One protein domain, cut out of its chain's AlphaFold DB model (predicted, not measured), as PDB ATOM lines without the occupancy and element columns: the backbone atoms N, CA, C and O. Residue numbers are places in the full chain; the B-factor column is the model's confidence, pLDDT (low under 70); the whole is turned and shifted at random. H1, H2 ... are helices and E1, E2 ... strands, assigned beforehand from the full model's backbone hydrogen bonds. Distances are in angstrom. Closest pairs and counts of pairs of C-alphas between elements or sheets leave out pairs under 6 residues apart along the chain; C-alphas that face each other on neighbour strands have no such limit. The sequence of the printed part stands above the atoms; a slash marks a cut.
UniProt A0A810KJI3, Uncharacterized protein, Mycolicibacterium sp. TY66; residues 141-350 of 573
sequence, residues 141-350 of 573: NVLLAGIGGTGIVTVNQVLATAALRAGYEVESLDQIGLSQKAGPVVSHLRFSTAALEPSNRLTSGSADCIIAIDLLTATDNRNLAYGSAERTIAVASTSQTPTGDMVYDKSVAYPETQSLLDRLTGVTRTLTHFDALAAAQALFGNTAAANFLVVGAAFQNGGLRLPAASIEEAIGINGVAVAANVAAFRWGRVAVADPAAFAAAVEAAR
ATOM      1  N   ASN A 141     -13.104  11.012  28.847       97.56
ATOM      2  CA  ASN A 141     -13.446  10.577  27.500       97.56
ATOM      3  C   ASN A 141     -13.413   9.047  27.400       97.56
ATOM      4  O   ASN A 141     -12.358   8.427  27.546       97.56
ATOM      5  N   VAL A 142     -14.554   8.433  27.102       98.38
ATOM      6  CA  VAL A 142     -14.693   6.983  26.958       98.38
ATOM      7  C   VAL A 142     -15.128   6.653  25.535       98.38
ATOM      8  O   VAL A 142     -16.154   7.133  25.055       98.38
ATOM      9  N   LEU A 143     -14.346   5.813  24.864       98.44
ATOM     10  CA  LEU A 143     -14.679   5.253  23.559       98.44
ATOM     11  C   LEU A 143     -15.217   3.837  23.751       98.44
ATOM     12  O   LEU A 143     -14.538   2.993  24.335       98.44
ATOM     13  N   LEU A 144     -16.404   3.545  23.231       98.31
ATOM     14  CA  LEU A 144     -16.928   2.186  23.160       98.31
ATOM     15  C   LEU A 144     -16.912   1.739  21.703       98.31
ATOM     16  O   LEU A 144     -17.444   2.430  20.837       98.31
ATOM     17  N   ALA A 145     -16.330   0.576  21.435       96.25
ATOM     18  CA  ALA A 145     -16.199   0.054  20.082       96.25
ATOM     19  C   ALA A 145     -16.751  -1.365  19.982       96.25
ATOM     20  O   ALA A 145     -16.465  -2.226  20.819       96.25
ATOM     21  N   GLY A 146     -17.517  -1.617  18.925       92.50
ATOM     22  CA  GLY A 146     -17.870  -2.970  18.538       92.50
ATOM     23  C   GLY A 146     -18.930  -3.054  17.449       92.50
ATOM     24  O   GLY A 146     -19.044  -2.171  16.613       92.50
ATOM     25  N   ILE A 147     -19.720  -4.123  17.442       85.88
ATOM     26  CA  ILE A 147     -20.531  -4.480  16.279       85.88
ATOM     27  C   ILE A 147     -22.010  -4.087  16.428       85.88
ATOM     28  O   ILE A 147     -22.654  -4.285  17.459       85.88
ATOM     29  N   GLY A 148     -22.602  -3.562  15.355       81.88
ATOM     30  CA  GLY A 148     -24.016  -3.200  15.303       81.88
ATOM     31  C   GLY A 148     -24.936  -4.378  15.621       81.88
ATOM     32  O   GLY A 148     -24.929  -5.401  14.933       81.88
ATOM     33  N   GLY A 149     -25.766  -4.210  16.653       76.88
ATOM     34  CA  GLY A 149     -26.683  -5.239  17.155       76.88
ATOM     35  C   GLY A 149     -26.243  -5.920  18.455       76.88
ATOM     36  O   GLY A 149     -27.058  -6.640  19.030       76.88
ATOM     37  N   THR A 150     -25.030  -5.656  18.958       78.50
ATOM     38  CA  THR A 150     -24.530  -6.223  20.229       78.50
ATOM     39  C   THR A 150     -24.905  -5.402  21.468       78.50
ATOM     40  O   THR A 150     -24.665  -5.845  22.584       78.50
ATOM     41  N   GLY A 151     -25.542  -4.233  21.312       86.56
ATOM     42  CA  GLY A 151     -26.047  -3.422  22.432       86.56
ATOM     43  C   GLY A 151     -25.135  -2.281  22.893       86.56
ATOM     44  O   GLY A 151     -25.334  -1.762  23.984       86.56
ATOM     45  N   ILE A 152     -24.173  -1.862  22.070       91.25
ATOM     46  CA  ILE A 152     -23.206  -0.786  22.379       91.25
ATOM     47  C   ILE A 152     -23.896   0.536  22.696       91.25
ATOM     48  O   ILE A 152     -23.662   1.106  23.754       91.25
ATOM     49  N   VAL A 153     -24.829   0.957  21.839       92.06
ATOM     50  CA  VAL A 153     -25.646   2.164  22.050       92.06
ATOM     51  C   VAL A 153     -26.392   2.101  23.386       92.06
ATOM     52  O   VAL A 153     -26.479   3.085  24.109       92.06
ATOM     53  N   THR A 154     -26.897   0.922  23.767       92.56
ATOM     54  CA  THR A 154     -27.578   0.735  25.057       92.56
ATOM     55  C   THR A 154     -26.613   0.866  26.231       92.56
ATOM     56  O   THR A 154     -26.961   1.480  27.232       92.56
ATOM     57  N   VAL A 155     -25.405   0.312  26.126       96.31
ATOM     58  CA  VAL A 155     -24.373   0.465  27.163       96.31
ATOM     59  C   VAL A 155     -23.989   1.933  27.310       96.31
ATOM     60  O   VAL A 155     -23.951   2.436  28.428       96.31
ATOM     61  N   ASN A 156     -23.781   2.627  26.190       97.50
ATOM     62  CA  ASN A 156     -23.460   4.046  26.173       97.50
ATOM     63  C   ASN A 156     -24.558   4.884  26.858       97.50
ATOM     64  O   ASN A 156     -24.274   5.662  27.762       97.50
ATOM     65  N   GLN A 157     -25.831   4.632  26.532       96.88
ATOM     66  CA  GLN A 157     -26.980   5.272  27.188       96.88
ATOM     67  C   GLN A 157     -27.054   4.988  28.694       96.88
ATOM     68  O   GLN A 157     -27.372   5.886  29.475       96.88
ATOM     69  N   VAL A 158     -26.762   3.756  29.122       97.94
ATOM     70  CA  VAL A 158     -26.731   3.396  30.548       97.94
ATOM     71  C   VAL A 158     -25.613   4.145  31.271       97.94
ATOM     72  O   VAL A 158     -25.855   4.694  32.341       97.94
ATOM     73  N   LEU A 159     -24.415   4.229  30.689       98.44
ATOM     74  CA  LEU A 159     -23.304   4.976  31.282       98.44
ATOM     75  C   LEU A 159     -23.566   6.488  31.305       98.44
ATOM     76  O   LEU A 159     -23.287   7.132  32.313       98.44
ATOM     77  N   ALA A 160     -24.172   7.045  30.254       98.06
ATOM     78  CA  ALA A 160     -24.590   8.444  30.234       98.06
ATOM     79  C   ALA A 160     -25.644   8.737  31.314       98.06
ATOM     80  O   ALA A 160     -25.548   9.723  32.040       98.06
ATOM     81  N   THR A 161     -26.611   7.831  31.487       98.19
ATOM     82  CA  THR A 161     -27.598   7.915  32.572       98.19
ATOM     83  C   THR A 161     -26.911   7.840  33.936       98.19
ATOM     84  O   THR A 161     -27.240   8.621  34.820       98.19
ATOM     85  N   ALA A 162     -25.926   6.957  34.114       98.25
ATOM     86  CA  ALA A 162     -25.161   6.863  35.355       98.25
ATOM     87  C   ALA A 162     -24.400   8.164  35.671       98.25
ATOM     88  O   ALA A 162     -24.396   8.589  36.825       98.25
ATOM     89  N   ALA A 163     -23.813   8.820  34.664       97.81
ATOM     90  CA  ALA A 163     -23.170  10.129  34.812       97.81
ATOM     91  C   ALA A 163     -24.171  11.208  35.259       97.81
ATOM     92  O   ALA A 163     -23.930  11.886  36.256       97.81
ATOM     93  N   LEU A 164     -25.341  11.286  34.616       97.06
ATOM     94  CA  LEU A 164     -26.415  12.205  35.020       97.06
ATOM     95  C   LEU A 164     -26.877  11.959  36.461       97.06
ATOM     96  O   LEU A 164     -27.061  12.901  37.226       97.06
ATOM     97  N   ARG A 165     -27.038  10.691  36.863       96.75
ATOM     98  CA  ARG A 165     -27.416  10.328  38.242       96.75
ATOM     99  C   ARG A 165     -26.322  10.649  39.258       96.75
ATOM    100  O   ARG A 165     -26.636  10.881  40.419       96.75
ATOM    101  N   ALA A 166     -25.061  10.689  38.831       96.00
ATOM    102  CA  ALA A 166     -23.938  11.149  39.643       96.00
ATOM    103  C   ALA A 166     -23.823  12.688  39.712       96.00
ATOM    104  O   ALA A 166     -22.946  13.190  40.412       96.00
ATOM    105  N   GLY A 167     -24.699  13.430  39.021       96.44
ATOM    106  CA  GLY A 167     -24.673  14.893  38.969       96.44
ATOM    107  C   GLY A 167     -23.600  15.458  38.036       96.44
ATOM    108  O   GLY A 167     -23.155  16.582  38.245       96.44
ATOM    109  N   TYR A 168     -23.142  14.677  37.056       97.44
ATOM    110  CA  TYR A 168     -22.138  15.106  36.083       97.44
ATOM    111  C   TYR A 168     -22.795  15.695  34.833       97.44
ATOM    112  O   TYR A 168     -23.869  15.253  34.420       97.44
ATOM    113  N   GLU A 169     -22.097  16.628  34.189       96.62
ATOM    114  CA  GLU A 169     -22.384  17.018  32.808       96.62
ATOM    115  C   GLU A 169     -22.022  15.852  31.881       96.62
ATOM    116  O   GLU A 169     -20.995  15.194  32.087       96.62
ATOM    117  N   VAL A 170     -22.849  15.580  30.867       96.50
ATOM    118  CA  VAL A 170     -22.641  14.463  29.935       96.50
ATOM    119  C   VAL A 170     -22.914  14.862  28.489       96.50
ATOM    120  O   VAL A 170     -23.912  15.506  28.185       96.50
ATOM    121  N   GLU A 171     -22.057  14.397  27.588       95.75
ATOM    122  CA  GLU A 171     -22.260  14.439  26.144       95.75
ATOM    123  C   GLU A 171     -22.039  13.043  25.565       95.75
ATOM    124  O   GLU A 171     -21.155  12.294  25.996       95.75
ATOM    125  N   SER A 172     -22.864  12.674  24.589       94.50
ATOM    126  CA  SER A 172     -22.847  11.337  24.000       94.50
ATOM    127  C   SER A 172     -23.096  11.392  22.498       94.50
ATOM    128  O   SER A 172     -24.003  12.078  22.031       94.50
ATOM    129  N   LEU A 173     -22.331  10.608  21.740       95.38
ATOM    130  CA  LEU A 173     -22.476  10.474  20.293       95.38
ATOM    131  C   LEU A 173     -22.339   9.009  19.879       95.38
ATOM    132  O   LEU A 173     -21.311   8.385  20.116       95.38
ATOM    133  N   ASP A 174     -23.341   8.482  19.178       93.75
ATOM    134  CA  ASP A 174     -23.297   7.145  18.586       93.75
ATOM    135  C   ASP A 174     -23.075   7.241  17.072       93.75
ATOM    136  O   ASP A 174     -23.875   7.825  16.339       93.75
ATOM    137  N   GLN A 175     -21.993   6.639  16.584       89.06
ATOM    138  CA  GLN A 175     -21.688   6.512  15.163       89.06
ATOM    139  C   GLN A 175     -22.019   5.092  14.711       89.06
ATOM    140  O   GLN A 175     -21.353   4.126  15.084       89.06
ATOM    141  N   ILE A 176     -23.067   4.971  13.899       83.12
ATOM    142  CA  ILE A 176     -23.557   3.697  13.375       83.12
ATOM    143  C   ILE A 176     -23.259   3.670  11.876       83.12
ATOM    144  O   ILE A 176     -23.643   4.589  11.154       83.12
ATOM    145  N   GLY A 177     -22.549   2.640  11.403       69.56
ATOM    146  CA  GLY A 177     -22.314   2.458   9.969       69.56
ATOM    147  C   GLY A 177     -23.613   2.294   9.165       69.56
ATOM    148  O   GLY A 177     -24.664   1.966   9.710       69.56
ATOM    149  N   LEU A 178     -23.536   2.461   7.838       66.12
ATOM    150  CA  LEU A 178     -24.683   2.281   6.926       66.12
ATOM    151  C   LEU A 178     -25.255   0.851   6.940       66.12
ATOM    152  O   LEU A 178     -26.397   0.628   6.536       66.12
ATOM    153  N   SER A 179     -24.471  -0.124   7.408       63.84
ATOM    154  CA  SER A 179     -24.952  -1.488   7.593       63.84
ATOM    155  C   SER A 179     -25.926  -1.567   8.772       63.84
ATOM    156  O   SER A 179     -25.563  -1.305   9.917       63.84
ATOM    157  N   GLN A 180     -27.160  -2.003   8.503       52.34
ATOM    158  CA  GLN A 180     -28.219  -2.116   9.514       52.34
ATOM    159  C   GLN A 180     -27.896  -3.134  10.632       52.34
ATOM    160  O   GLN A 180     -28.477  -3.055  11.716       52.34
ATOM    161  N   LYS A 181     -26.990  -4.096  10.386       59.12
ATOM    162  CA  LYS A 181     -26.439  -5.045  11.370       59.12
ATOM    163  C   LYS A 181     -25.015  -5.456  10.982       59.12
ATOM    164  O   LYS A 181     -24.701  -5.559   9.806       59.12
ATOM    165  N   ALA A 182     -24.174  -5.730  11.971       63.91
ATOM    166  CA  ALA A 182     -22.762  -6.084  11.800       63.91
ATOM    167  C   ALA A 182     -21.833  -5.062  11.126       63.91
ATOM    168  O   ALA A 182     -20.694  -5.390  10.809       63.91
ATOM    169  N   GLY A 183     -22.278  -3.817  10.947       76.94
ATOM    170  CA  GLY A 183     -21.341  -2.717  10.735       76.94
ATOM    171  C   GLY A 183     -20.611  -2.366  12.036       76.94
ATOM    172  O   GLY A 183     -21.156  -2.626  13.116       76.94
ATOM    173  N   PRO A 184     -19.424  -1.748  11.956       87.31
ATOM    174  CA  PRO A 184     -18.792  -1.159  13.126       87.31
ATOM    175  C   PRO A 184     -19.706  -0.075  13.716       87.31
ATOM    176  O   PRO A 184     -20.311   0.725  12.995       87.31
ATOM    177  N   VAL A 185     -19.812  -0.076  15.038       90.88
ATOM    178  CA  VAL A 185     -20.499   0.920  15.854       90.88
ATOM    179  C   VAL A 185     -19.511   1.440  16.881       90.88
ATOM    180  O   VAL A 185     -18.871   0.672  17.603       90.88
ATOM    181  N   VAL A 186     -19.399   2.761  16.930       95.31
ATOM    182  CA  VAL A 186     -18.500   3.466  17.835       95.31
ATOM    183  C   VAL A 186     -19.319   4.481  18.606       95.31
ATOM    184  O   VAL A 186     -19.987   5.319  18.004       95.31
ATOM    185  N   SER A 187     -19.268   4.408  19.926       97.38
ATOM    186  CA  SER A 187     -19.930   5.357  20.810       97.38
ATOM    187  C   SER A 187     -18.891   6.184  21.553       97.38
ATOM    188  O   SER A 187     -17.893   5.660  22.047       97.38
ATOM    189  N   HIS A 188     -19.140   7.483  21.627       97.69
ATOM    190  CA  HIS A 188     -18.344   8.466  22.346       97.69
ATOM    191  C   HIS A 188     -19.138   8.883  23.573       97.69
ATOM    192  O   HIS A 188     -20.282   9.316  23.437       97.69
ATOM    193  N   LEU A 189     -18.528   8.762  24.745       98.00
ATOM    194  CA  LEU A 189     -19.092   9.213  26.006       98.00
ATOM    195  C   LEU A 189     -18.121  10.187  26.657       98.00
ATOM    196  O   LEU A 189     -16.955   9.857  26.876       98.00
ATOM    197  N   ARG A 190     -18.611  11.377  26.986       97.31
ATOM    198  CA  ARG A 190     -17.840  12.413  27.665       97.31
ATOM    199  C   ARG A 190     -18.593  12.843  28.908       97.31
ATOM    200  O   ARG A 190     -19.786  13.113  28.821       97.31
ATOM    201  N   PHE A 191     -17.921  12.907  30.051       97.06
ATOM    202  CA  PHE A 191     -18.538  13.412  31.277       97.06
ATOM    203  C   PHE A 191     -17.547  14.131  32.186       97.06
ATOM    204  O   PHE A 191     -16.348  13.858  32.160       97.06
ATOM    205  N   SER A 192     -18.056  15.064  32.987       96.50
ATOM    206  CA  SER A 192     -17.258  15.909  33.877       96.50
ATOM    207  C   SER A 192     -18.073  16.354  35.093       96.50
ATOM    208  O   SER A 192     -19.295  16.451  35.038       96.50
ATOM    209  N   THR A 193     -17.388  16.654  36.196       95.94
ATOM    210  CA  THR A 193     -17.981  17.304  37.381       95.94
ATOM    211  C   THR A 193     -18.224  18.803  37.178       95.94
ATOM    212  O   THR A 193     -18.876  19.440  38.001       95.94
ATOM    213  N   ALA A 194     -17.686  19.365  36.096       92.62
ATOM    214  CA  ALA A 194     -17.821  20.757  35.689       92.62
ATOM    215  C   ALA A 194     -18.265  20.841  34.218       92.62
ATOM    216  O   ALA A 194     -18.529  19.821  33.584       92.62
ATOM    217  N   ALA A 195     -18.304  22.055  33.662       90.25
ATOM    218  CA  ALA A 195     -18.668  22.277  32.266       90.25
ATOM    219  C   ALA A 195     -17.831  21.417  31.299       90.25
ATOM    220  O   ALA A 195     -16.606  21.317  31.429       90.25
ATOM    221  N   LEU A 196     -18.507  20.805  30.325       89.75
ATOM    222  CA  LEU A 196     -17.875  20.034  29.260       89.75
ATOM    223  C   LEU A 196     -17.282  20.942  28.183       89.75
ATOM    224  O   LEU A 196     -17.762  22.040  27.910       89.75
ATOM    225  N   GLU A 197     -16.253  20.435  27.511       82.06
ATOM    226  CA  GLU A 197     -15.790  21.024  26.255       82.06
ATOM    227  C   GLU A 197     -16.851  20.838  25.151       82.06
ATOM    228  O   GLU A 197     -17.464  19.774  25.082       82.06
ATOM    229  N   PRO A 198     -17.008  21.792  24.215       79.88
ATOM    230  CA  PRO A 198     -18.178  21.899  23.329       79.88
ATOM    231  C   PRO A 198     -18.375  20.777  22.288       79.88
ATOM    232  O   PRO A 198     -19.385  20.762  21.592       79.88
ATOM    233  N   SER A 199     -17.428  19.851  22.130       87.81
ATOM    234  CA  SER A 199     -17.560  18.724  21.193       87.81
ATOM    235  C   SER A 199     -18.278  17.540  21.850       87.81
ATOM    236  O   SER A 199     -17.968  17.166  22.969       87.81
ATOM    237  N   ASN A 200     -19.160  16.840  21.150       87.81
ATOM    238  CA  ASN A 200     -19.672  15.544  21.626       87.81
ATOM    239  C   ASN A 200     -18.814  14.351  21.160       87.81
ATOM    240  O   ASN A 200     -19.010  13.220  21.602       87.81
ATOM    241  N   ARG A 201     -17.833  14.596  20.281       93.81
ATOM    242  CA  ARG A 201     -16.885  13.601  19.766       93.81
ATOM    243  C   ARG A 201     -15.526  13.740  20.449       93.81
ATOM    244  O   ARG A 201     -15.048  14.860  20.640       93.81
ATOM    245  N   LEU A 202     -14.888  12.609  20.745       94.56
ATOM    246  CA  LEU A 202     -13.511  12.575  21.237       94.56
ATOM    247  C   LEU A 202     -12.537  13.143  20.192       94.56
ATOM    248  O   LEU A 202     -12.705  12.944  18.986       94.56
ATOM    249  N   THR A 203     -11.485  13.811  20.657       93.31
ATOM    250  CA  THR A 203     -10.337  14.199  19.826       93.31
ATOM    251  C   THR A 203      -9.313  13.058  19.769       93.31
ATOM    252  O   THR A 203      -9.299  12.174  20.631       93.31
ATOM    253  N   SER A 204      -8.465  13.020  18.741       94.56
ATOM    254  CA  SER A 204      -7.421  11.989  18.620       94.56
ATOM    255  C   SER A 204      -6.488  11.989  19.840       94.56
ATOM    256  O   SER A 204      -6.171  13.051  20.373       94.56
ATOM    257  N   GLY A 205      -6.082  10.808  20.308       95.31
ATOM    258  CA  GLY A 205      -5.267  10.625  21.519       95.31
ATOM    259  C   GLY A 205      -5.952  10.974  22.849       95.31
ATOM    260  O   GLY A 205      -5.325  10.883  23.907       95.31
ATOM    261  N   SER A 206      -7.226  11.385  22.831       95.62
ATOM    262  CA  SER A 206      -7.917  11.909  24.014       95.62
ATOM    263  C   SER A 206      -8.769  10.895  24.776       95.62
ATOM    264  O   SER A 206      -9.376  11.284  25.775       95.62
ATOM    265  N   ALA A 207      -8.801   9.616  24.397       97.50
ATOM    266  CA  ALA A 207      -9.520   8.607  25.171       97.50
ATOM    267  C   ALA A 207      -8.827   8.352  26.522       97.50
ATOM    268  O   ALA A 207      -7.662   7.957  26.571       97.50
ATOM    269  N   ASP A 208      -9.544   8.545  27.627       97.88
ATOM    270  CA  ASP A 208      -9.144   8.056  28.952       97.88
ATOM    271  C   ASP A 208      -9.369   6.551  29.053       97.88
ATOM    272  O   ASP A 208      -8.569   5.831  29.651       97.88
ATOM    273  N   CYS A 209     -10.459   6.073  28.447       98.44
ATOM    274  CA  CYS A 209     -10.806   4.666  28.430       98.44
ATOM    275  C   CYS A 209     -11.290   4.203  27.054       98.44
ATOM    276  O   CYS A 209     -12.080   4.886  26.401       98.44
ATOM    277  N   ILE A 210     -10.840   3.019  26.640       98.75
ATOM    278  CA  ILE A 210     -11.391   2.284  25.499       98.75
ATOM    279  C   ILE A 210     -12.065   1.013  26.020       98.75
ATOM    280  O   ILE A 210     -11.418   0.132  26.585       98.75
ATOM    281  N   ILE A 211     -13.371   0.901  25.796       98.56
ATOM    282  CA  ILE A 211     -14.160  -0.305  26.045       98.56
ATOM    283  C   ILE A 211     -14.345  -1.015  24.703       98.56
ATOM    284  O   ILE A 211     -15.240  -0.696  23.914       98.56
ATOM    285  N   ALA A 212     -13.481  -1.988  24.436       97.69
ATOM    286  CA  ALA A 212     -13.530  -2.810  23.237       97.69
ATOM    287  C   ALA A 212     -14.498  -3.985  23.453       97.69
ATOM    288  O   ALA A 212     -14.104  -5.072  23.871       97.69
ATOM    289  N   ILE A 213     -15.789  -3.758  23.182       96.12
ATOM    290  CA  ILE A 213     -16.818  -4.814  23.195       96.12
ATOM    291  C   ILE A 213     -16.564  -5.817  22.062       96.12
ATOM    292  O   ILE A 213     -16.799  -7.010  22.239       96.12
ATOM    293  N   ASP A 214     -16.064  -5.340  20.921       94.50
ATOM    294  CA  ASP A 214     -15.515  -6.183  19.861       94.50
ATOM    295  C   ASP A 214     -14.128  -5.673  19.445       94.50
ATOM    296  O   ASP A 214     -13.928  -4.491  19.144       94.50
ATOM    297  N   LEU A 215     -13.163  -6.592  19.480       95.44
ATOM    298  CA  LEU A 215     -11.745  -6.290  19.329       95.44
ATOM    299  C   LEU A 215     -11.386  -5.904  17.889       95.44
ATOM    300  O   LEU A 215     -10.564  -5.012  17.684       95.44
ATOM    301  N   LEU A 216     -12.028  -6.520  16.891       93.81
ATOM    302  CA  LEU A 216     -11.808  -6.191  15.482       93.81
ATOM    303  C   LEU A 216     -12.211  -4.742  15.183       93.81
ATOM    304  O   LEU A 216     -11.464  -4.006  14.547       93.81
ATOM    305  N   THR A 217     -13.358  -4.303  15.705       93.81
ATOM    306  CA  THR A 217     -13.816  -2.919  15.554       93.81
ATOM    307  C   THR A 217     -12.920  -1.948  16.315       93.81
ATOM    308  O   THR A 217     -12.549  -0.905  15.779       93.81
ATOM    309  N   ALA A 218     -12.557  -2.265  17.562       96.25
ATOM    310  CA  ALA A 218     -11.707  -1.398  18.379       96.25
ATOM    311  C   ALA A 218     -10.323  -1.165  17.755       96.25
ATOM    312  O   ALA A 218      -9.742  -0.095  17.923       96.25
ATOM    313  N   THR A 219      -9.826  -2.153  17.011       96.12
ATOM    314  CA  THR A 219      -8.515  -2.121  16.358       96.12
ATOM    315  C   THR A 219      -8.565  -1.627  14.914       96.12
ATOM    316  O   THR A 219      -7.550  -1.653  14.222       96.12
ATOM    317  N   ASP A 220      -9.699  -1.120  14.428       94.44
ATOM    318  CA  ASP A 220      -9.700  -0.330  13.197       94.44
ATOM    319  C   ASP A 220      -8.804   0.911  13.366       94.44
ATOM    320  O   ASP A 220      -8.815   1.562  14.415       94.44
ATOM    321  N   ASN A 221      -8.031   1.267  12.334       94.25
ATOM    322  CA  ASN A 221      -7.060   2.368  12.410       94.25
ATOM    323  C   ASN A 221      -7.703   3.704  12.823       94.25
ATOM    324  O   ASN A 221      -7.064   4.506  13.504       94.25
ATOM    325  N   ARG A 222      -8.970   3.947  12.459       93.94
ATOM    326  CA  ARG A 222      -9.688   5.173  12.842       93.94
ATOM    327  C   ARG A 222     -10.023   5.209  14.330       93.94
ATOM    328  O   ARG A 222     -10.106   6.293  14.895       93.94
ATOM    329  N   ASN A 223     -10.218   4.045  14.945       95.75
ATOM    330  CA  ASN A 223     -10.567   3.920  16.356       95.75
ATOM    331  C   ASN A 223      -9.318   3.906  17.242       95.75
ATOM    332  O   ASN A 223      -9.303   4.566  18.279       95.75
ATOM    333  N   LEU A 224      -8.241   3.254  16.787       97.06
ATOM    334  CA  LEU A 224      -6.936   3.293  17.457       97.06
ATOM    335  C   LEU A 224      -6.404   4.726  17.607       97.06
ATOM    336  O   LEU A 224      -5.780   5.042  18.615       97.06
ATOM    337  N   ALA A 225      -6.714   5.616  16.657       97.25
ATOM    338  CA  ALA A 225      -6.297   7.019  16.684       97.25
ATOM    339  C   ALA A 225      -6.816   7.824  17.895       97.25
ATOM    340  O   ALA A 225      -6.288   8.900  18.177       97.25
ATOM    341  N   TYR A 226      -7.837   7.347  18.617       97.50
ATOM    342  CA  TYR A 226      -8.299   7.994  19.853       97.50
ATOM    343  C   TYR A 226      -7.482   7.596  21.089       97.50
ATOM    344  O   TYR A 226      -7.538   8.305  22.093       97.50
ATOM    345  N   GLY A 227      -6.748   6.481  21.034       97.38
ATOM    346  CA  GLY A 227      -5.928   5.988  22.137       97.38
ATOM    347  C   GLY A 227      -4.586   6.710  22.261       97.38
ATOM    348  O   GLY A 227      -4.065   7.276  21.301       97.38
ATOM    349  N   SER A 228      -4.024   6.673  23.464       97.38
ATOM    350  CA  SER A 228      -2.678   7.125  23.793       97.38
ATOM    351  C   SER A 228      -2.010   6.138  24.753       97.38
ATOM    352  O   SER A 228      -2.559   5.802  25.809       97.38
ATOM    353  N   ALA A 229      -0.784   5.733  24.410       97.25
ATOM    354  CA  ALA A 229       0.050   4.854  25.230       97.25
ATOM    355  C   ALA A 229       0.369   5.444  26.619       97.25
ATOM    356  O   ALA A 229       0.692   4.712  27.548       97.25
ATOM    357  N   GLU A 230       0.242   6.761  26.793       96.12
ATOM    358  CA  GLU A 230       0.579   7.436  28.050       96.12
ATOM    359  C   GLU A 230      -0.565   7.440  29.069       96.12
ATOM    360  O   GLU A 230      -0.317   7.504  30.272       96.12
ATOM    361  N   ARG A 231      -1.829   7.384  28.621       94.56
ATOM    362  CA  ARG A 231      -2.991   7.621  29.504       94.56
ATOM    363  C   ARG A 231      -4.141   6.638  29.356       94.56
ATOM    364  O   ARG A 231      -4.842   6.402  30.338       94.56
ATOM    365  N   THR A 232      -4.350   6.068  28.171       98.44
ATOM    366  CA  THR A 232      -5.570   5.314  27.880       98.44
ATOM    367  C   THR A 232      -5.578   3.973  28.606       98.44
ATOM    368  O   THR A 232      -4.636   3.192  28.499       98.44
ATOM    369  N   ILE A 233      -6.664   3.685  29.315       98.25
ATOM    370  CA  ILE A 233      -6.942   2.381  29.923       98.25
ATOM    371  C   ILE A 233      -7.884   1.619  28.996       98.25
ATOM    372  O   ILE A 233      -8.991   2.082  28.721       98.25
ATOM    373  N   ALA A 234      -7.493   0.439  28.536       98.50
ATOM    374  CA  ALA A 234      -8.346  -0.391  27.700       98.50
ATOM    375  C   ALA A 234      -8.832  -1.641  28.422       98.50
ATOM    376  O   ALA A 234      -8.089  -2.318  29.137       98.50
ATOM    377  N   VAL A 235     -10.097  -1.975  28.175       98.56
ATOM    378  CA  VAL A 235     -10.659  -3.282  28.499       98.56
ATOM    379  C   VAL A 235     -11.271  -3.875  27.244       98.56
ATOM    380  O   VAL A 235     -12.095  -3.228  26.595       98.56
ATOM    381  N   ALA A 236     -10.871  -5.098  26.904       98.12
ATOM    382  CA  ALA A 236     -11.262  -5.749  25.665       98.12
ATOM    383  C   ALA A 236     -11.911  -7.116  25.876       98.12
ATOM    384  O   ALA A 236     -11.427  -7.962  26.626       98.12
ATOM    385  N   SER A 237     -12.991  -7.355  25.142       97.94
ATOM    386  CA  SER A 237     -13.499  -8.698  24.911       97.94
ATOM    387  C   SER A 237     -12.655  -9.382  23.835       97.94
ATOM    388  O   SER A 237     -12.537  -8.863  22.727       97.94
ATOM    389  N   THR A 238     -12.107 -10.563  24.125       96.69
ATOM    390  CA  THR A 238     -11.434 -11.402  23.112       96.69
ATOM    391  C   THR A 238     -12.409 -12.279  22.329       96.69
ATOM    392  O   THR A 238     -11.986 -13.073  21.491       96.69
ATOM    393  N   SER A 239     -13.712 -12.179  22.605       93.00
ATOM    394  CA  SER A 239     -14.717 -12.967  21.904       93.00
ATOM    395  C   SER A 239     -14.762 -12.601  20.425       93.00
ATOM    396  O   SER A 239     -14.916 -11.435  20.067       93.00
ATOM    397  N   GLN A 240     -14.688 -13.610  19.563       89.31
ATOM    398  CA  GLN A 240     -14.695 -13.411  18.121       89.31
ATOM    399  C   GLN A 240     -16.132 -13.299  17.616       89.31
ATOM    400  O   GLN A 240     -16.882 -14.276  17.615       89.31
ATOM    401  N   THR A 241     -16.520 -12.099  17.185       83.88
ATOM    402  CA  THR A 241     -17.808 -11.884  16.522       83.88
ATOM    403  C   THR A 241     -17.568 -11.756  15.014       83.88
ATOM    404  O   THR A 241     -16.881 -10.833  14.580       83.88
ATOM    405  N   PRO A 242     -18.100 -12.675  14.193       81.06
ATOM    406  CA  PRO A 242     -17.828 -12.694  12.760       81.06
ATOM    407  C   PRO A 242     -18.499 -11.510  12.052       81.06
ATOM    408  O   PRO A 242     -19.636 -11.143  12.364       81.06
ATOM    409  N   THR A 243     -17.815 -10.936  11.061       80.31
ATOM    410  CA  THR A 243     -18.397  -9.932  10.156       80.31
ATOM    411  C   THR A 243     -19.322 -10.591   9.128       80.31
ATOM    412  O   THR A 243     -19.326 -11.813   8.972       80.31
ATOM    413  N   GLY A 244     -20.102  -9.791   8.390       76.69
ATOM    414  CA  GLY A 244     -20.930 -10.302   7.289       76.69
ATOM    415  C   GLY A 244     -20.121 -11.098   6.262       76.69
ATOM    416  O   GLY A 244     -20.513 -12.209   5.906       76.69
ATOM    417  N   ASP A 245     -18.947 -10.590   5.887       79.06
ATOM    418  CA  ASP A 245     -18.048 -11.258   4.943       79.06
ATOM    419  C   ASP A 245     -17.540 -12.593   5.494       79.06
ATOM    420  O   ASP A 245     -17.546 -13.583   4.778       79.06
ATOM    421  N   MET A 246     -17.204 -12.676   6.785       81.94
ATOM    422  CA  MET A 246     -16.779 -13.933   7.426       81.94
ATOM    423  C   MET A 246     -17.907 -14.970   7.549       81.94
ATOM    424  O   MET A 246     -17.639 -16.166   7.696       81.94
ATOM    425  N   VAL A 247     -19.170 -14.527   7.553       78.38
ATOM    426  CA  VAL A 247     -20.350 -15.409   7.553       78.38
ATOM    427  C   VAL A 247     -20.644 -15.930   6.144       78.38
ATOM    428  O   VAL A 247     -20.972 -17.107   5.992       78.38
ATOM    429  N   TYR A 248     -20.540 -15.067   5.130       71.25
ATOM    430  CA  TYR A 248     -20.832 -15.400   3.735       71.25
ATOM    431  C   TYR A 248     -19.683 -16.155   3.053       71.25
ATOM    432  O   TYR A 248     -19.918 -17.149   2.363       71.25
ATOM    433  N   ASP A 249     -18.447 -15.710   3.267       76.62
ATOM    434  CA  ASP A 249     -17.243 -16.256   2.658       76.62
ATOM    435  C   ASP A 249     -16.426 -17.049   3.685       76.62
ATOM    436  O   ASP A 249     -15.804 -16.525   4.610       76.62
ATOM    437  N   LYS A 250     -16.411 -18.371   3.495       76.00
ATOM    438  CA  LYS A 250     -15.676 -19.311   4.350       76.00
ATOM    439  C   LYS A 250     -14.152 -19.173   4.253       76.00
ATOM    440  O   LYS A 250     -13.475 -19.709   5.129       76.00
ATOM    441  N   SER A 251     -13.630 -18.522   3.210       77.62
ATOM    442  CA  SER A 251     -12.194 -18.273   3.036       77.62
ATOM    443  C   SER A 251     -11.695 -17.104   3.887       77.62
ATOM    444  O   SER A 251     -10.517 -17.057   4.235       77.62
ATOM    445  N   VAL A 252     -12.594 -16.205   4.300       82.69
ATOM    446  CA  VAL A 252     -12.261 -15.087   5.181       82.69
ATOM    447  C   VAL A 252     -12.203 -15.593   6.623       82.69
ATOM    448  O   VAL A 252     -13.201 -16.045   7.199       82.69
ATOM    449  N   ALA A 253     -11.006 -15.544   7.203       82.38
ATOM    450  CA  ALA A 253     -10.752 -15.895   8.593       82.38
ATOM    451  C   ALA A 253     -10.835 -14.662   9.501       82.38
ATOM    452  O   ALA A 253     -10.562 -13.536   9.081       82.38
ATOM    453  N   TYR A 254     -11.187 -14.887  10.766       86.81
ATOM    454  CA  TYR A 254     -11.037 -13.861  11.790       86.81
ATOM    455  C   TYR A 254      -9.531 -13.648  12.052       86.81
ATOM    456  O   TYR A 254      -8.814 -14.642  12.194       86.81
ATOM    457  N   PRO A 255      -9.027 -12.398  12.092       90.88
ATOM    458  CA  PRO A 255      -7.614 -12.139  12.358       90.88
ATOM    459  C   PRO A 255      -7.153 -12.723  13.694       90.88
ATOM    460  O   PRO A 255      -7.937 -12.843  14.636       90.88
ATOM    461  N   GLU A 256      -5.868 -13.051  13.805       92.62
ATOM    462  CA  GLU A 256      -5.326 -13.597  15.046       92.62
ATOM    463  C   GLU A 256      -5.601 -12.653  16.227       92.62
ATOM    464  O   GLU A 256      -5.314 -11.457  16.180       92.62
ATOM    465  N   THR A 257      -6.157 -13.203  17.309       95.00
ATOM    466  CA  THR A 257      -6.524 -12.415  18.492       95.00
ATOM    467  C   THR A 257      -5.312 -11.707  19.097       95.00
ATOM    468  O   THR A 257      -5.443 -10.546  19.477       95.00
ATOM    469  N   GLN A 258      -4.139 -12.352  19.120       96.06
ATOM    470  CA  GLN A 258      -2.915 -11.740  19.641       96.06
ATOM    471  C   GLN A 258      -2.502 -10.514  18.820       96.06
ATOM    472  O   GLN A 258      -2.322  -9.445  19.389       96.06
ATOM    473  N   SER A 259      -2.491 -10.617  17.486       96.69
ATOM    474  CA  SER A 259      -2.208  -9.479  16.601       96.69
ATOM    475  C   SER A 259      -3.126  -8.276  16.863       96.69
ATOM    476  O   SER A 259      -2.681  -7.126  16.869       96.69
ATOM    477  N   LEU A 260      -4.416  -8.512  17.119       97.25
ATOM    478  CA  LEU A 260      -5.350  -7.436  17.455       97.25
ATOM    479  C   LEU A 260      -5.071  -6.842  18.851       97.25
ATOM    480  O   LEU A 260      -5.113  -5.620  19.016       97.25
ATOM    481  N   LEU A 261      -4.757  -7.675  19.847       98.12
ATOM    482  CA  LEU A 261      -4.373  -7.215  21.186       98.12
ATOM    483  C   LEU A 261      -3.080  -6.390  21.156       98.12
ATOM    484  O   LEU A 261      -3.017  -5.356  21.819       98.12
ATOM    485  N   ASP A 262      -2.092  -6.780  20.351       97.94
ATOM    486  CA  ASP A 262      -0.829  -6.051  20.195       97.94
ATOM    487  C   ASP A 262      -1.068  -4.650  19.613       97.94
ATOM    488  O   ASP A 262      -0.548  -3.653  20.120       97.94
ATOM    489  N   ARG A 263      -1.942  -4.542  18.601       97.88
ATOM    490  CA  ARG A 263      -2.346  -3.249  18.022       97.88
ATOM    491  C   ARG A 263      -3.035  -2.346  19.043       97.88
ATOM    492  O   ARG A 263      -2.762  -1.149  19.070       97.88
ATOM    493  N   LEU A 264      -3.915  -2.901  19.880       97.75
ATOM    494  CA  LEU A 264      -4.582  -2.141  20.941       97.75
ATOM    495  C   LEU A 264      -3.599  -1.740  22.054       97.75
ATOM    496  O   LEU A 264      -3.653  -0.617  22.552       97.75
ATOM    497  N   THR A 265      -2.663  -2.623  22.403       98.06
ATOM    498  CA  THR A 265      -1.591  -2.354  23.373       98.06
ATOM    499  C   THR A 265      -0.748  -1.157  22.935       98.06
ATOM    500  O   THR A 265      -0.476  -0.276  23.743       98.06
ATOM    501  N   GLY A 266      -0.429  -1.042  21.641       97.31
ATOM    502  CA  GLY A 266       0.353   0.076  21.099       97.31
ATOM    503  C   GLY A 266      -0.259   1.474  21.292       97.31
ATOM    504  O   GLY A 266       0.459   2.465  21.186       97.31
ATOM    505  N   VAL A 267      -1.557   1.577  21.596       97.62
ATOM    506  CA  VAL A 267      -2.255   2.855  21.836       97.62
ATOM    507  C   VAL A 267      -2.853   2.953  23.241       97.62
ATOM    508  O   VAL A 267      -3.748   3.765  23.478       97.62
ATOM    509  N   THR A 268      -2.408   2.115  24.179       98.00
ATOM    510  CA  THR A 268      -2.960   2.064  25.540       98.00
ATOM    511  C   THR A 268      -1.857   1.923  26.582       98.00
ATOM    512  O   THR A 268      -0.843   1.273  26.359       98.00
ATOM    513  N   ARG A 269      -2.050   2.550  27.744       97.88
ATOM    514  CA  ARG A 269      -1.152   2.433  28.899       97.88
ATOM    515  C   ARG A 269      -1.320   1.087  29.595       97.88
ATOM    516  O   ARG A 269      -0.355   0.489  30.056       97.88
ATOM    517  N   THR A 270      -2.568   0.644  29.729       97.56
ATOM    518  CA  THR A 270      -2.915  -0.648  30.321       97.56
ATOM    519  C   THR A 270      -4.008  -1.314  29.504       97.56
ATOM    520  O   THR A 270      -4.939  -0.652  29.045       97.56
ATOM    521  N   LEU A 271      -3.908  -2.634  29.361       98.19
ATOM    522  CA  LEU A 271      -4.891  -3.458  28.674       98.19
ATOM    523  C   LEU A 271      -5.280  -4.636  29.568       98.19
ATOM    524  O   LEU A 271      -4.435  -5.419  29.991       98.19
ATOM    525  N   THR A 272      -6.575  -4.779  29.833       98.12
ATOM    526  CA  THR A 272      -7.151  -5.999  30.410       98.12
ATOM    527  C   THR A 272      -8.068  -6.647  29.396       98.12
ATOM    528  O   THR A 272      -8.865  -5.963  28.757       98.12
ATOM    529  N   HIS A 273      -8.001  -7.965  29.251       98.00
ATOM    530  CA  HIS A 273      -8.849  -8.662  28.299       98.00
ATOM    531  C   HIS A 273      -9.292 -10.032  28.801       98.00
ATOM    532  O   HIS A 273      -8.597 -10.687  29.575       98.00
ATOM    533  N   PHE A 274     -10.465 -10.466  28.354       97.56
ATOM    534  CA  PHE A 274     -11.000 -11.807  28.593       97.56
ATOM    535  C   PHE A 274     -12.107 -12.115  27.578       97.56
ATOM    536  O   PHE A 274     -12.646 -11.216  26.932       97.56
ATOM    537  N   ASP A 275     -12.481 -13.386  27.444       96.44
ATOM    538  CA  ASP A 275     -13.569 -13.793  26.553       96.44
ATOM    539  C   ASP A 275     -14.933 -13.500  27.204       96.44
ATOM    540  O   ASP A 275     -15.465 -14.304  27.978       96.44
ATOM    541  N   ALA A 276     -15.493 -12.315  26.932       96.56
ATOM    542  CA  ALA A 276     -16.702 -11.836  27.596       96.56
ATOM    543  C   ALA A 276     -17.965 -12.613  27.189       96.56
ATOM    544  O   ALA A 276     -18.817 -12.877  28.039       96.56
ATOM    545  N   LEU A 277     -18.096 -13.013  25.918       93.12
ATOM    546  CA  LEU A 277     -19.208 -13.846  25.447       93.12
ATOM    547  C   LEU A 277     -19.142 -15.246  26.065       93.12
ATOM    548  O   LEU A 277     -20.167 -15.720  26.559       93.12
ATOM    549  N   ALA A 278     -17.970 -15.893  26.098       91.38
ATOM    550  CA  ALA A 278     -17.837 -17.208  26.724       91.38
ATOM    551  C   ALA A 278     -18.082 -17.148  28.238       91.38
ATOM    552  O   ALA A 278     -18.797 -17.996  28.777       91.38
ATOM    553  N   ALA A 279     -17.559 -16.125  28.922       94.88
ATOM    554  CA  ALA A 279     -17.811 -15.915  30.345       94.88
ATOM    555  C   ALA A 279     -19.301 -15.670  30.629       94.88
ATOM    556  O   ALA A 279     -19.866 -16.291  31.529       94.88
ATOM    557  N   ALA A 280     -19.977 -14.833  29.834       93.81
ATOM    558  CA  ALA A 280     -21.411 -14.599  29.984       93.81
ATOM    559  C   ALA A 280     -22.232 -15.869  29.721       93.81
ATOM    560  O   ALA A 280     -23.141 -16.192  30.491       93.81
ATOM    561  N   GLN A 281     -21.875 -16.629  28.683       88.62
ATOM    562  CA  GLN A 281     -22.511 -17.904  28.370       88.62
ATOM    563  C   GLN A 281     -22.365 -18.903  29.524       88.62
ATOM    564  O   GLN A 281     -23.340 -19.569  29.870       88.62
ATOM    565  N   ALA A 282     -21.185 -18.992  30.139       89.56
ATOM    566  CA  ALA A 282     -20.948 -19.871  31.279       89.56
ATOM    567  C   ALA A 282     -21.738 -19.418  32.521       89.56
ATOM    568  O   ALA A 282     -22.483 -20.208  33.096       89.56
ATOM    569  N   LEU A 283     -21.625 -18.144  32.910       90.94
ATOM    570  CA  LEU A 283     -22.190 -17.622  34.161       90.94
ATOM    571  C   LEU A 283     -23.718 -17.437  34.110       90.94
ATOM    572  O   LEU A 283     -24.404 -17.679  35.105       90.94
ATOM    573  N   PHE A 284     -24.262 -17.018  32.964       88.06
ATOM    574  CA  PHE A 284     -25.668 -16.608  32.818       88.06
ATOM    575  C   PHE A 284     -26.467 -17.463  31.823       88.06
ATOM    576  O   PHE A 284     -27.678 -17.268  31.673       88.06
ATOM    577  N   GLY A 285     -25.818 -18.404  31.130       82.62
ATOM    578  CA  GLY A 285     -26.451 -19.284  30.141       82.62
ATOM    579  C   GLY A 285     -26.779 -18.613  28.803       82.62
ATOM    580  O   GLY A 285     -27.423 -19.230  27.960       82.62
ATOM    581  N   ASN A 286     -26.386 -17.353  28.610       85.06
ATOM    582  CA  ASN A 286     -26.548 -16.607  27.363       85.06
ATOM    583  C   ASN A 286     -25.527 -15.462  27.288       85.06
ATOM    584  O   ASN A 286     -24.922 -15.079  28.286       85.06
ATOM    585  N   THR A 287     -25.389 -14.873  26.108       89.12
ATOM    586  CA  THR A 287     -24.409 -13.822  25.810       89.12
ATOM    587  C   THR A 287     -24.894 -12.394  26.090       89.12
ATOM    588  O   THR A 287     -24.113 -11.452  25.982       89.12
ATOM    589  N   ALA A 288     -26.161 -12.190  26.474       87.56
ATOM    590  CA  ALA A 288     -26.770 -10.855  26.511       87.56
ATOM    591  C   ALA A 288     -26.148  -9.906  27.551       87.56
ATOM    592  O   ALA A 288     -26.184  -8.692  27.364       87.56
ATOM    593  N   ALA A 289     -25.585 -10.450  28.633       92.19
ATOM    594  CA  ALA A 289     -24.976  -9.669  29.709       92.19
ATOM    595  C   ALA A 289     -23.463  -9.425  29.514       92.19
ATOM    596  O   ALA A 289     -22.832  -8.790  30.359       92.19
ATOM    597  N   ALA A 290     -22.871  -9.903  28.411       95.38
ATOM    598  CA  ALA A 290     -21.426  -9.841  28.174       95.38
ATOM    599  C   ALA A 290     -20.864  -8.418  28.212       95.38
ATOM    600  O   ALA A 290     -19.826  -8.185  28.826       95.38
ATOM    601  N   ASN A 291     -21.580  -7.443  27.645       96.62
ATOM    602  CA  ASN A 291     -21.113  -6.056  27.642       96.62
ATOM    603  C   ASN A 291     -20.916  -5.513  29.063       96.62
ATOM    604  O   ASN A 291     -19.968  -4.774  29.309       96.62
ATOM    605  N   PHE A 292     -21.775  -5.900  30.012       97.88
ATOM    606  CA  PHE A 292     -21.653  -5.437  31.391       97.88
ATOM    607  C   PHE A 292     -20.508  -6.116  32.152       97.88
ATOM    608  O   PHE A 292     -19.982  -5.493  33.069       97.88
ATOM    609  N   LEU A 293     -20.033  -7.299  31.734       98.25
ATOM    610  CA  LEU A 293     -18.751  -7.833  32.225       98.25
ATOM    611  C   LEU A 293     -17.601  -6.888  31.847       98.25
ATOM    612  O   LEU A 293     -16.788  -6.527  32.694       98.25
ATOM    613  N   VAL A 294     -17.557  -6.437  30.590       98.44
ATOM    614  CA  VAL A 294     -16.511  -5.515  30.107       98.44
ATOM    615  C   VAL A 294     -16.617  -4.154  30.809       98.44
ATOM    616  O   VAL A 294     -15.604  -3.616  31.246       98.44
ATOM    617  N   VAL A 295     -17.833  -3.628  31.007       98.62
ATOM    618  CA  VAL A 295     -18.070  -2.386  31.776       98.62
ATOM    619  C   VAL A 295     -17.603  -2.521  33.225       98.62
ATOM    620  O   VAL A 295     -16.971  -1.610  33.751       98.62
ATOM    621  N   GLY A 296     -17.883  -3.652  33.877       98.38
ATOM    622  CA  GLY A 296     -17.432  -3.921  35.243       98.38
ATOM    623  C   GLY A 296     -15.913  -3.937  35.372       98.38
ATOM    624  O   GLY A 296     -15.361  -3.339  36.295       98.38
ATOM    625  N   ALA A 297     -15.234  -4.563  34.413       98.56
ATOM    626  CA  ALA A 297     -13.780  -4.564  34.352       98.56
ATOM    627  C   ALA A 297     -13.218  -3.160  34.056       98.56
ATOM    628  O   ALA A 297     -12.257  -2.736  34.696       98.56
ATOM    629  N   ALA A 298     -13.846  -2.391  33.158       98.38
ATOM    630  CA  ALA A 298     -13.457  -1.006  32.873       98.38
ATOM    631  C   ALA A 298     -13.608  -0.097  34.102       98.38
ATOM    632  O   ALA A 298     -12.722   0.711  34.381       98.38
ATOM    633  N   PHE A 299     -14.685  -0.272  34.873       98.38
ATOM    634  CA  PHE A 299     -14.848   0.370  36.175       98.38
ATOM    635  C   PHE A 299     -13.718  -0.029  37.123       98.38
ATOM    636  O   PHE A 299     -13.029   0.845  37.637       98.38
ATOM    637  N   GLN A 300     -13.468  -1.324  37.324       98.00
ATOM    638  CA  GLN A 300     -12.490  -1.773  38.320       98.00
ATOM    639  C   GLN A 300     -11.046  -1.366  37.973       98.00
ATOM    640  O   GLN A 300     -10.252  -1.135  38.878       98.00
ATOM    641  N   ASN A 301     -10.725  -1.198  36.689       96.31
ATOM    642  CA  ASN A 301      -9.443  -0.654  36.229       96.31
ATOM    643  C   ASN A 301      -9.321   0.878  36.352       96.31
ATOM    644  O   ASN A 301      -8.276   1.433  36.024       96.31
ATOM    645  N   GLY A 302     -10.373   1.581  36.779       95.50
ATOM    646  CA  GLY A 302     -10.395   3.045  36.867       95.50
ATOM    647  C   GLY A 302     -10.617   3.770  35.538       95.50
ATOM    648  O   GLY A 302     -10.441   4.986  35.467       95.50
ATOM    649  N   GLY A 303     -11.032   3.046  34.493       95.56
ATOM    650  CA  GLY A 303     -11.406   3.619  33.197       95.56
ATOM    651  C   GLY A 303     -12.751   4.355  33.220       95.56
ATOM    652  O   GLY A 303     -12.986   5.227  32.387       95.56
ATOM    653  N   LEU A 304     -13.613   4.057  34.198       96.88
ATOM    654  CA  LEU A 304     -14.907   4.712  34.398       96.88
ATOM    655  C   LEU A 304     -14.955   5.368  35.781       96.88
ATOM    656  O   LEU A 304     -15.294   4.705  36.759       96.88
ATOM    657  N   ARG A 305     -14.665   6.671  35.873       96.06
ATOM    658  CA  ARG A 305     -14.730   7.455  37.123       96.06
ATOM    659  C   ARG A 305     -16.163   7.868  37.471       96.06
ATOM    660  O   ARG A 305     -16.464   9.034  37.722       96.06
ATOM    661  N   LEU A 306     -17.055   6.887  37.468       96.19
ATOM    662  CA  LEU A 306     -18.452   6.992  37.878       96.19
ATOM    663  C   LEU A 306     -18.633   6.244  39.201       96.19
ATOM    664  O   LEU A 306     -17.941   5.251  39.412       96.19
ATOM    665  N   PRO A 307     -19.566   6.633  40.083       96.00
ATOM    666  CA  PRO A 307     -19.909   5.811  41.239       96.00
ATOM    667  C   PRO A 307     -20.508   4.464  40.803       96.00
ATOM    668  O   PRO A 307     -21.397   4.424  39.947       96.00
ATOM    669  N   ALA A 308     -20.087   3.354  41.425       96.44
ATOM    670  CA  ALA A 308     -20.631   2.021  41.122       96.44
ATOM    671  C   ALA A 308     -22.158   1.968  41.294       96.44
ATOM    672  O   ALA A 308     -22.864   1.386  40.469       96.44
ATOM    673  N   ALA A 309     -22.666   2.619  42.345       96.50
ATOM    674  CA  ALA A 309     -24.094   2.698  42.636       96.50
ATOM    675  C   ALA A 309     -24.885   3.367  41.499       96.50
ATOM    676  O   ALA A 309     -25.959   2.884  41.153       96.50
ATOM    677  N   SER A 310     -24.338   4.412  40.868       97.56
ATOM    678  CA  SER A 310     -24.985   5.096  39.741       97.56
ATOM    679  C   SER A 310     -25.053   4.210  38.495       97.56
ATOM    680  O   SER A 310     -26.043   4.252  37.766       97.56
ATOM    681  N   ILE A 311     -24.037   3.370  38.257       97.94
ATOM    682  CA  ILE A 311     -24.056   2.388  37.161       97.94
ATOM    683  C   ILE A 311     -25.127   1.322  37.425       97.94
ATOM    684  O   ILE A 311     -25.935   1.032  36.542       97.94
ATOM    685  N   GLU A 312     -25.173   0.755  38.634       97.62
ATOM    686  CA  GLU A 312     -26.188  -0.243  39.000       97.62
ATOM    687  C   GLU A 312     -27.614   0.333  38.948       97.62
ATOM    688  O   GLU A 312     -28.529  -0.325  38.443       97.62
ATOM    689  N   GLU A 313     -27.805   1.577  39.394       97.62
ATOM    690  CA  GLU A 313     -29.081   2.290  39.289       97.62
ATOM    691  C   GLU A 313     -29.491   2.500  37.825       97.62
ATOM    692  O   GLU A 313     -30.626   2.195  37.454       97.62
ATOM    693  N   ALA A 314     -28.573   2.955  36.968       97.75
ATOM    694  CA  ALA A 314     -28.846   3.164  35.548       97.75
ATOM    695  C   ALA A 314     -29.203   1.859  34.814       97.75
ATOM    696  O   ALA A 314     -30.092   1.848  33.955       97.75
ATOM    697  N   ILE A 315     -28.580   0.732  35.187       97.06
ATOM    698  CA  ILE A 315     -28.990  -0.603  34.716       97.06
ATOM    699  C   ILE A 315     -30.441  -0.894  35.133       97.06
ATOM    700  O   ILE A 315     -31.219  -1.418  34.330       97.06
ATOM    701  N   GLY A 316     -30.809  -0.536  36.366       95.12
ATOM    702  CA  GLY A 316     -32.177  -0.622  36.878       95.12
ATOM    703  C   GLY A 316     -33.175   0.198  36.062       95.12
ATOM    704  O   GLY A 316     -34.194  -0.345  35.635       95.12
ATOM    705  N   ILE A 317     -32.852   1.464  35.776       93.62
ATOM    706  CA  ILE A 317     -33.686   2.387  34.984       93.62
ATOM    707  C   ILE A 317     -33.932   1.843  33.570       93.62
ATOM    708  O   ILE A 317     -35.057   1.887  33.076       93.62
ATOM    709  N   ASN A 318     -32.910   1.269  32.928       91.88
ATOM    710  CA  ASN A 318     -33.053   0.658  31.603       91.88
ATOM    711  C   ASN A 318     -34.034  -0.538  31.596       91.88
ATOM    712  O   ASN A 318     -34.601  -0.881  30.557       91.88
ATOM    713  N   GLY A 319     -34.248  -1.195  32.743       87.06
ATOM    714  CA  GLY A 319     -35.339  -2.155  32.955       87.06
ATOM    715  C   GLY A 319     -35.215  -3.492  32.211       87.06
ATOM    716  O   GLY A 319     -36.104  -4.339  32.299       87.06
ATOM    717  N   VAL A 320     -34.124  -3.727  31.476       84.50
ATOM    718  CA  VAL A 320     -33.896  -4.970  30.722       84.50
ATOM    719  C   VAL A 320     -32.951  -5.884  31.490       84.50
ATOM    720  O   VAL A 320     -31.794  -5.537  31.705       84.50
ATOM    721  N   ALA A 321     -33.438  -7.077  31.855       85.81
ATOM    722  CA  ALA A 321     -32.655  -8.133  32.507       85.81
ATOM    723  C   ALA A 321     -31.802  -7.627  33.694       85.81
ATOM    724  O   ALA A 321     -30.668  -8.064  33.877       85.81
ATOM    725  N   VAL A 322     -32.362  -6.706  34.491       91.94
ATOM    726  CA  VAL A 322     -31.655  -5.910  35.512       91.94
ATOM    727  C   VAL A 322     -30.752  -6.767  36.397       91.94
ATOM    728  O   VAL A 322     -29.553  -6.524  36.460       91.94
ATOM    729  N   ALA A 323     -31.295  -7.823  37.012       92.38
ATOM    730  CA  ALA A 323     -30.531  -8.686  37.914       92.38
ATOM    731  C   ALA A 323     -29.314  -9.347  37.237       92.38
ATOM    732  O   ALA A 323     -28.249  -9.432  37.841       92.38
ATOM    733  N   ALA A 324     -29.452  -9.783  35.980       91.94
ATOM    734  CA  ALA A 324     -28.359 -10.402  35.233       91.94
ATOM    735  C   ALA A 324     -27.290  -9.374  34.836       91.94
ATOM    736  O   ALA A 324     -26.104  -9.651  34.971       91.94
ATOM    737  N   ASN A 325     -27.698  -8.176  34.406       95.88
ATOM    738  CA  ASN A 325     -26.769  -7.110  34.025       95.88
ATOM    739  C   ASN A 325     -26.014  -6.530  35.231       95.88
ATOM    740  O   ASN A 325     -24.814  -6.293  35.130       95.88
ATOM    741  N   VAL A 326     -26.668  -6.379  36.389       96.94
ATOM    742  CA  VAL A 326     -25.995  -6.001  37.646       96.94
ATOM    743  C   VAL A 326     -25.015  -7.092  38.086       96.94
ATOM    744  O   VAL A 326     -23.878  -6.796  38.449       96.94
ATOM    745  N   ALA A 327     -25.410  -8.368  38.013       96.50
ATOM    746  CA  ALA A 327     -24.505  -9.474  38.321       96.50
ATOM    747  C   ALA A 327     -23.305  -9.523  37.359       96.50
ATOM    748  O   ALA A 327     -22.188  -9.759  37.806       96.50
ATOM    749  N   ALA A 328     -23.512  -9.262  36.066       97.12
ATOM    750  CA  ALA A 328     -22.443  -9.168  35.075       97.12
ATOM    751  C   ALA A 328     -21.504  -7.990  35.342       97.12
ATOM    752  O   ALA A 328     -20.296  -8.183  35.333       97.12
ATOM    753  N   PHE A 329     -22.030  -6.808  35.672       98.25
ATOM    754  CA  PHE A 329     -21.206  -5.681  36.112       98.25
ATOM    755  C   PHE A 329     -20.307  -6.069  37.290       98.25
ATOM    756  O   PHE A 329     -19.094  -5.880  37.249       98.25
ATOM    757  N   ARG A 330     -20.870  -6.714  38.312       98.06
ATOM    758  CA  ARG A 330     -20.106  -7.167  39.481       98.06
ATOM    759  C   ARG A 330     -19.080  -8.251  39.141       98.06
ATOM    760  O   ARG A 330     -17.941  -8.139  39.573       98.06
ATOM    761  N   TRP A 331     -19.425  -9.253  38.333       98.00
ATOM    762  CA  TRP A 331     -18.462 -10.260  37.862       98.00
ATOM    763  C   TRP A 331     -17.340  -9.652  37.016       98.00
ATOM    764  O   TRP A 331     -16.196 -10.077  37.134       98.00
ATOM    765  N   GLY A 332     -17.642  -8.626  36.219       98.06
ATOM    766  CA  GLY A 332     -16.645  -7.849  35.489       98.06
ATOM    767  C   GLY A 332     -15.632  -7.183  36.415       98.06
ATOM    768  O   GLY A 332     -14.436  -7.210  36.151       98.06
ATOM    769  N   ARG A 333     -16.094  -6.651  37.553       98.25
ATOM    770  CA  ARG A 333     -15.197  -6.121  38.587       98.25
ATOM    771  C   ARG A 333     -14.306  -7.208  39.186       98.25
ATOM    772  O   ARG A 333     -13.108  -7.000  39.356       98.25
ATOM    773  N   VAL A 334     -14.873  -8.381  39.468       98.19
ATOM    774  CA  VAL A 334     -14.124  -9.541  39.982       98.19
ATOM    775  C   VAL A 334     -13.061  -9.999  38.984       98.19
ATOM    776  O   VAL A 334     -11.958 -10.306  39.406       98.19
ATOM    777  N   ALA A 335     -13.327  -9.959  37.676       97.69
ATOM    778  CA  ALA A 335     -12.346 -10.333  36.652       97.69
ATOM    779  C   ALA A 335     -11.032  -9.530  36.722       97.69
ATOM    780  O   ALA A 335     -10.000 -10.017  36.269       97.69
ATOM    781  N   VAL A 336     -11.067  -8.324  37.300       97.62
ATOM    782  CA  VAL A 336      -9.890  -7.474  37.533       97.62
ATOM    783  C   VAL A 336      -9.354  -7.631  38.956       97.62
ATOM    784  O   VAL A 336      -8.154  -7.799  39.143       97.62
ATOM    785  N   ALA A 337     -10.227  -7.563  39.966       97.50
ATOM    786  CA  ALA A 337      -9.813  -7.548  41.371       97.50
ATOM    787  C   ALA A 337      -9.423  -8.934  41.923       97.50
ATOM    788  O   ALA A 337      -8.584  -9.018  42.814       97.50
ATOM    789  N   ASP A 338     -10.024 -10.006  41.403       97.12
ATOM    790  CA  ASP A 338      -9.708 -11.402  41.723       97.12
ATOM    791  C   ASP A 338      -9.873 -12.289  40.466       97.12
ATOM    792  O   ASP A 338     -10.881 -12.997  40.295       97.12
ATOM    793  N   PRO A 339      -8.887 -12.253  39.546       96.06
ATOM    794  CA  PRO A 339      -8.947 -13.009  38.296       96.06
ATOM    795  C   PRO A 339      -9.056 -14.525  38.511       96.06
ATOM    796  O   PRO A 339      -9.661 -15.225  37.696       96.06
ATOM    797  N   ALA A 340      -8.506 -15.043  39.616       96.00
ATOM    798  CA  ALA A 340      -8.548 -16.462  39.948       96.00
ATOM    799  C   ALA A 340      -9.968 -16.908  40.328       96.00
ATOM    800  O   ALA A 340     -10.447 -17.920  39.811       96.00
ATOM    801  N   ALA A 341     -10.675 -16.139  41.165       95.81
ATOM    802  CA  ALA A 341     -12.070 -16.423  41.498       95.81
ATOM    803  C   ALA A 341     -12.990 -16.304  40.276       95.81
ATOM    804  O   ALA A 341     -13.881 -17.137  40.093       95.81
ATOM    805  N   PHE A 342     -12.757 -15.310  39.412       96.44
ATOM    806  CA  PHE A 342     -13.481 -15.184  38.147       96.44
ATOM    807  C   PHE A 342     -13.278 -16.415  37.252       96.44
ATOM    808  O   PHE A 342     -14.258 -17.035  36.831       96.44
ATOM    809  N   ALA A 343     -12.025 -16.820  37.016       95.00
ATOM    810  CA  ALA A 343     -11.705 -17.994  36.210       95.00
ATOM    811  C   ALA A 343     -12.323 -19.274  36.797       95.00
ATOM    812  O   ALA A 343     -12.958 -20.041  36.075       95.00
ATOM    813  N   ALA A 344     -12.226 -19.474  38.115       93.69
ATOM    814  CA  ALA A 344     -12.817 -20.624  38.795       93.69
ATOM    815  C   ALA A 344     -14.347 -20.676  38.640       93.69
ATOM    816  O   ALA A 344     -14.906 -21.746  38.389       93.69
ATOM    817  N   ALA A 345     -15.034 -19.534  38.749       92.81
ATOM    818  CA  ALA A 345     -16.481 -19.458  38.572       92.81
ATOM    819  C   ALA A 345     -16.907 -19.761  37.129       92.81
ATOM    820  O   ALA A 345     -17.867 -20.509  36.918       92.81
ATOM    821  N   VAL A 346     -16.178 -19.231  36.140       91.81
ATOM    822  CA  VAL A 346     -16.413 -19.515  34.718       91.81
ATOM    823  C   VAL A 346     -16.202 -21.004  34.432       91.81
ATOM    824  O   VAL A 346     -17.101 -21.650  33.892       91.81
ATOM    825  N   GLU A 347     -15.082 -21.589  34.860       88.56
ATOM    826  CA  GLU A 347     -14.774 -23.009  34.638       88.56
ATOM    827  C   GLU A 347     -15.744 -23.956  35.356       88.56
ATOM    828  O   GLU A 347     -16.183 -24.957  34.786       88.56
ATOM    829  N   ALA A 348     -16.161 -23.634  36.584       85.44
ATOM    830  CA  ALA A 348     -17.175 -24.408  37.302       85.44
ATOM    831  C   ALA A 348     -18.558 -24.335  36.628       85.44
ATOM    832  O   ALA A 348     -19.392 -25.241  36.776       85.44
ATOM    833  N   ALA A 349     -18.833 -23.248  35.907       80.50
ATOM    834  CA  ALA A 349     -20.086 -23.043  35.201       80.50
ATOM    835  C   ALA A 349     -20.106 -23.675  33.797       80.50
ATOM    836  O   ALA A 349     -21.189 -24.058  33.340       80.50
ATOM    837  N   ARG A 350     -18.942 -23.878  33.157       75.19
ATOM    838  CA  ARG A 350     -18.839 -24.527  31.840       75.19
ATOM    839  C   ARG A 350     -19.443 -25.945  31.850       75.19
ATOM    840  O   ARG A 350     -19.138 -26.752  32.733       75.19
TER     841      ARG A 350
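What this domain is: This is residues 141 to 350 of the 573 residues of an uncharacterized protein of Mycolicibacterium sp. TY66 (UniProt A0A810KJI3). A twisted sheet of six strands is the core, with helices over both faces: H1 and H7 along one face, H2 and H5 over part of the other. H8 packs on H1, H9 packs on H7, and H6 and H10 pack on each other beside them. The printed part has 210 residues, with ten named helices and six named strands in the order E1 H1 E2 E3 E4 H2 H3 E5 H4 H5 E6 H6 H7 H8 H9 H10. The sheet is mixed, in the order E2 E3 E1 E4 E5 E6, and the class is mixed, helices and strands. The whole is compact, with a radius of gyration of the C-alphas of 16.1 A and spans of 50 by 37 by 33 A.

How they stand to each other: Start with E1, residues 141 to 147, H1, residues 152 to 165, and E2, residues 169 to 176: a split strand-helix-strand unit, its strands running the same way with E3, residues 184 to 192, between them, and its crossover right-handed. E3 forms a hairpin with E2, N 171 and O 190 being 2.9 A apart, and is antiparallel to E1, with N 144 and O 187 at 2.8 A. H1 lies over E3 at a height over the sheet of 8.4 A. Next find E4, residues 209 to 212, H2, residues 215 to 218, H3, residues 221 to 224, and E5, residues 228 to 237, a strand-helix-strand unit of parallel neighbours, right-handed, with N 210 and O 233 at 2.9 A. E4 is parallel to E1, with N 145 and O 211 at 3.0 A. E5, H4, residues 244 to 248, H5, residues 257 to 265, and E6, residues 268 to 274, make another right-handed unit, with N 234 and O 270 at 2.8 A. H2 and H5 touch, closest at C-alphas 215 and 260, 6.8 A apart; H3 only grazes the sheet with residues 223 to 224, and H4 is not on it. H6, residues 276 to 284, touches H7, residues 290 to 300, closest at C-alphas 280 and 290, 5.1 A apart. H7 lies over E5, on the same face as H1. H8, residues 308 to 318, touches H1, closest at C-alphas 310 and 162, 4.7 A apart, and makes a helical hairpin with H9, residues 322 to 337. H9 touches H7, closest at C-alphas 332 and 293, 3.9 A apart. H10, residues 339 to 349, touches H6, closest at C-alphas 349 and 282, 5.1 A apart. Every O i to N i+4 pair is within hydrogen-bond range in H1, H4, H5, H6, H7, H8 and H10, and 11 of 12 are in H9; H2 and H3 are too short for one.

Where its parts are: Find C-alpha 141 at (-13.446, 10.577, 27.500); E1 runs 20.1 A from there. H1 spans 19.8 A, E2 23.6 A and E3 26.9 A. E5 bends by 114 degrees at residue 231. H9, 22.7 A long, begins at C-alpha 322, (-31.655, -5.910, 35.512), and H10 ends at C-alpha 349, (-20.086, -23.043, 35.201).

The domain as a whole: The printed part has no cut. Look at Ala 194 and Ser 251: their C-alphas, the two farthest apart, are 51.2 A apart. The link from E3 to E4 is long, with 16 residues. The model's mean pLDDT over the printed part is 92.6, and residues 177 to 182 are under 70.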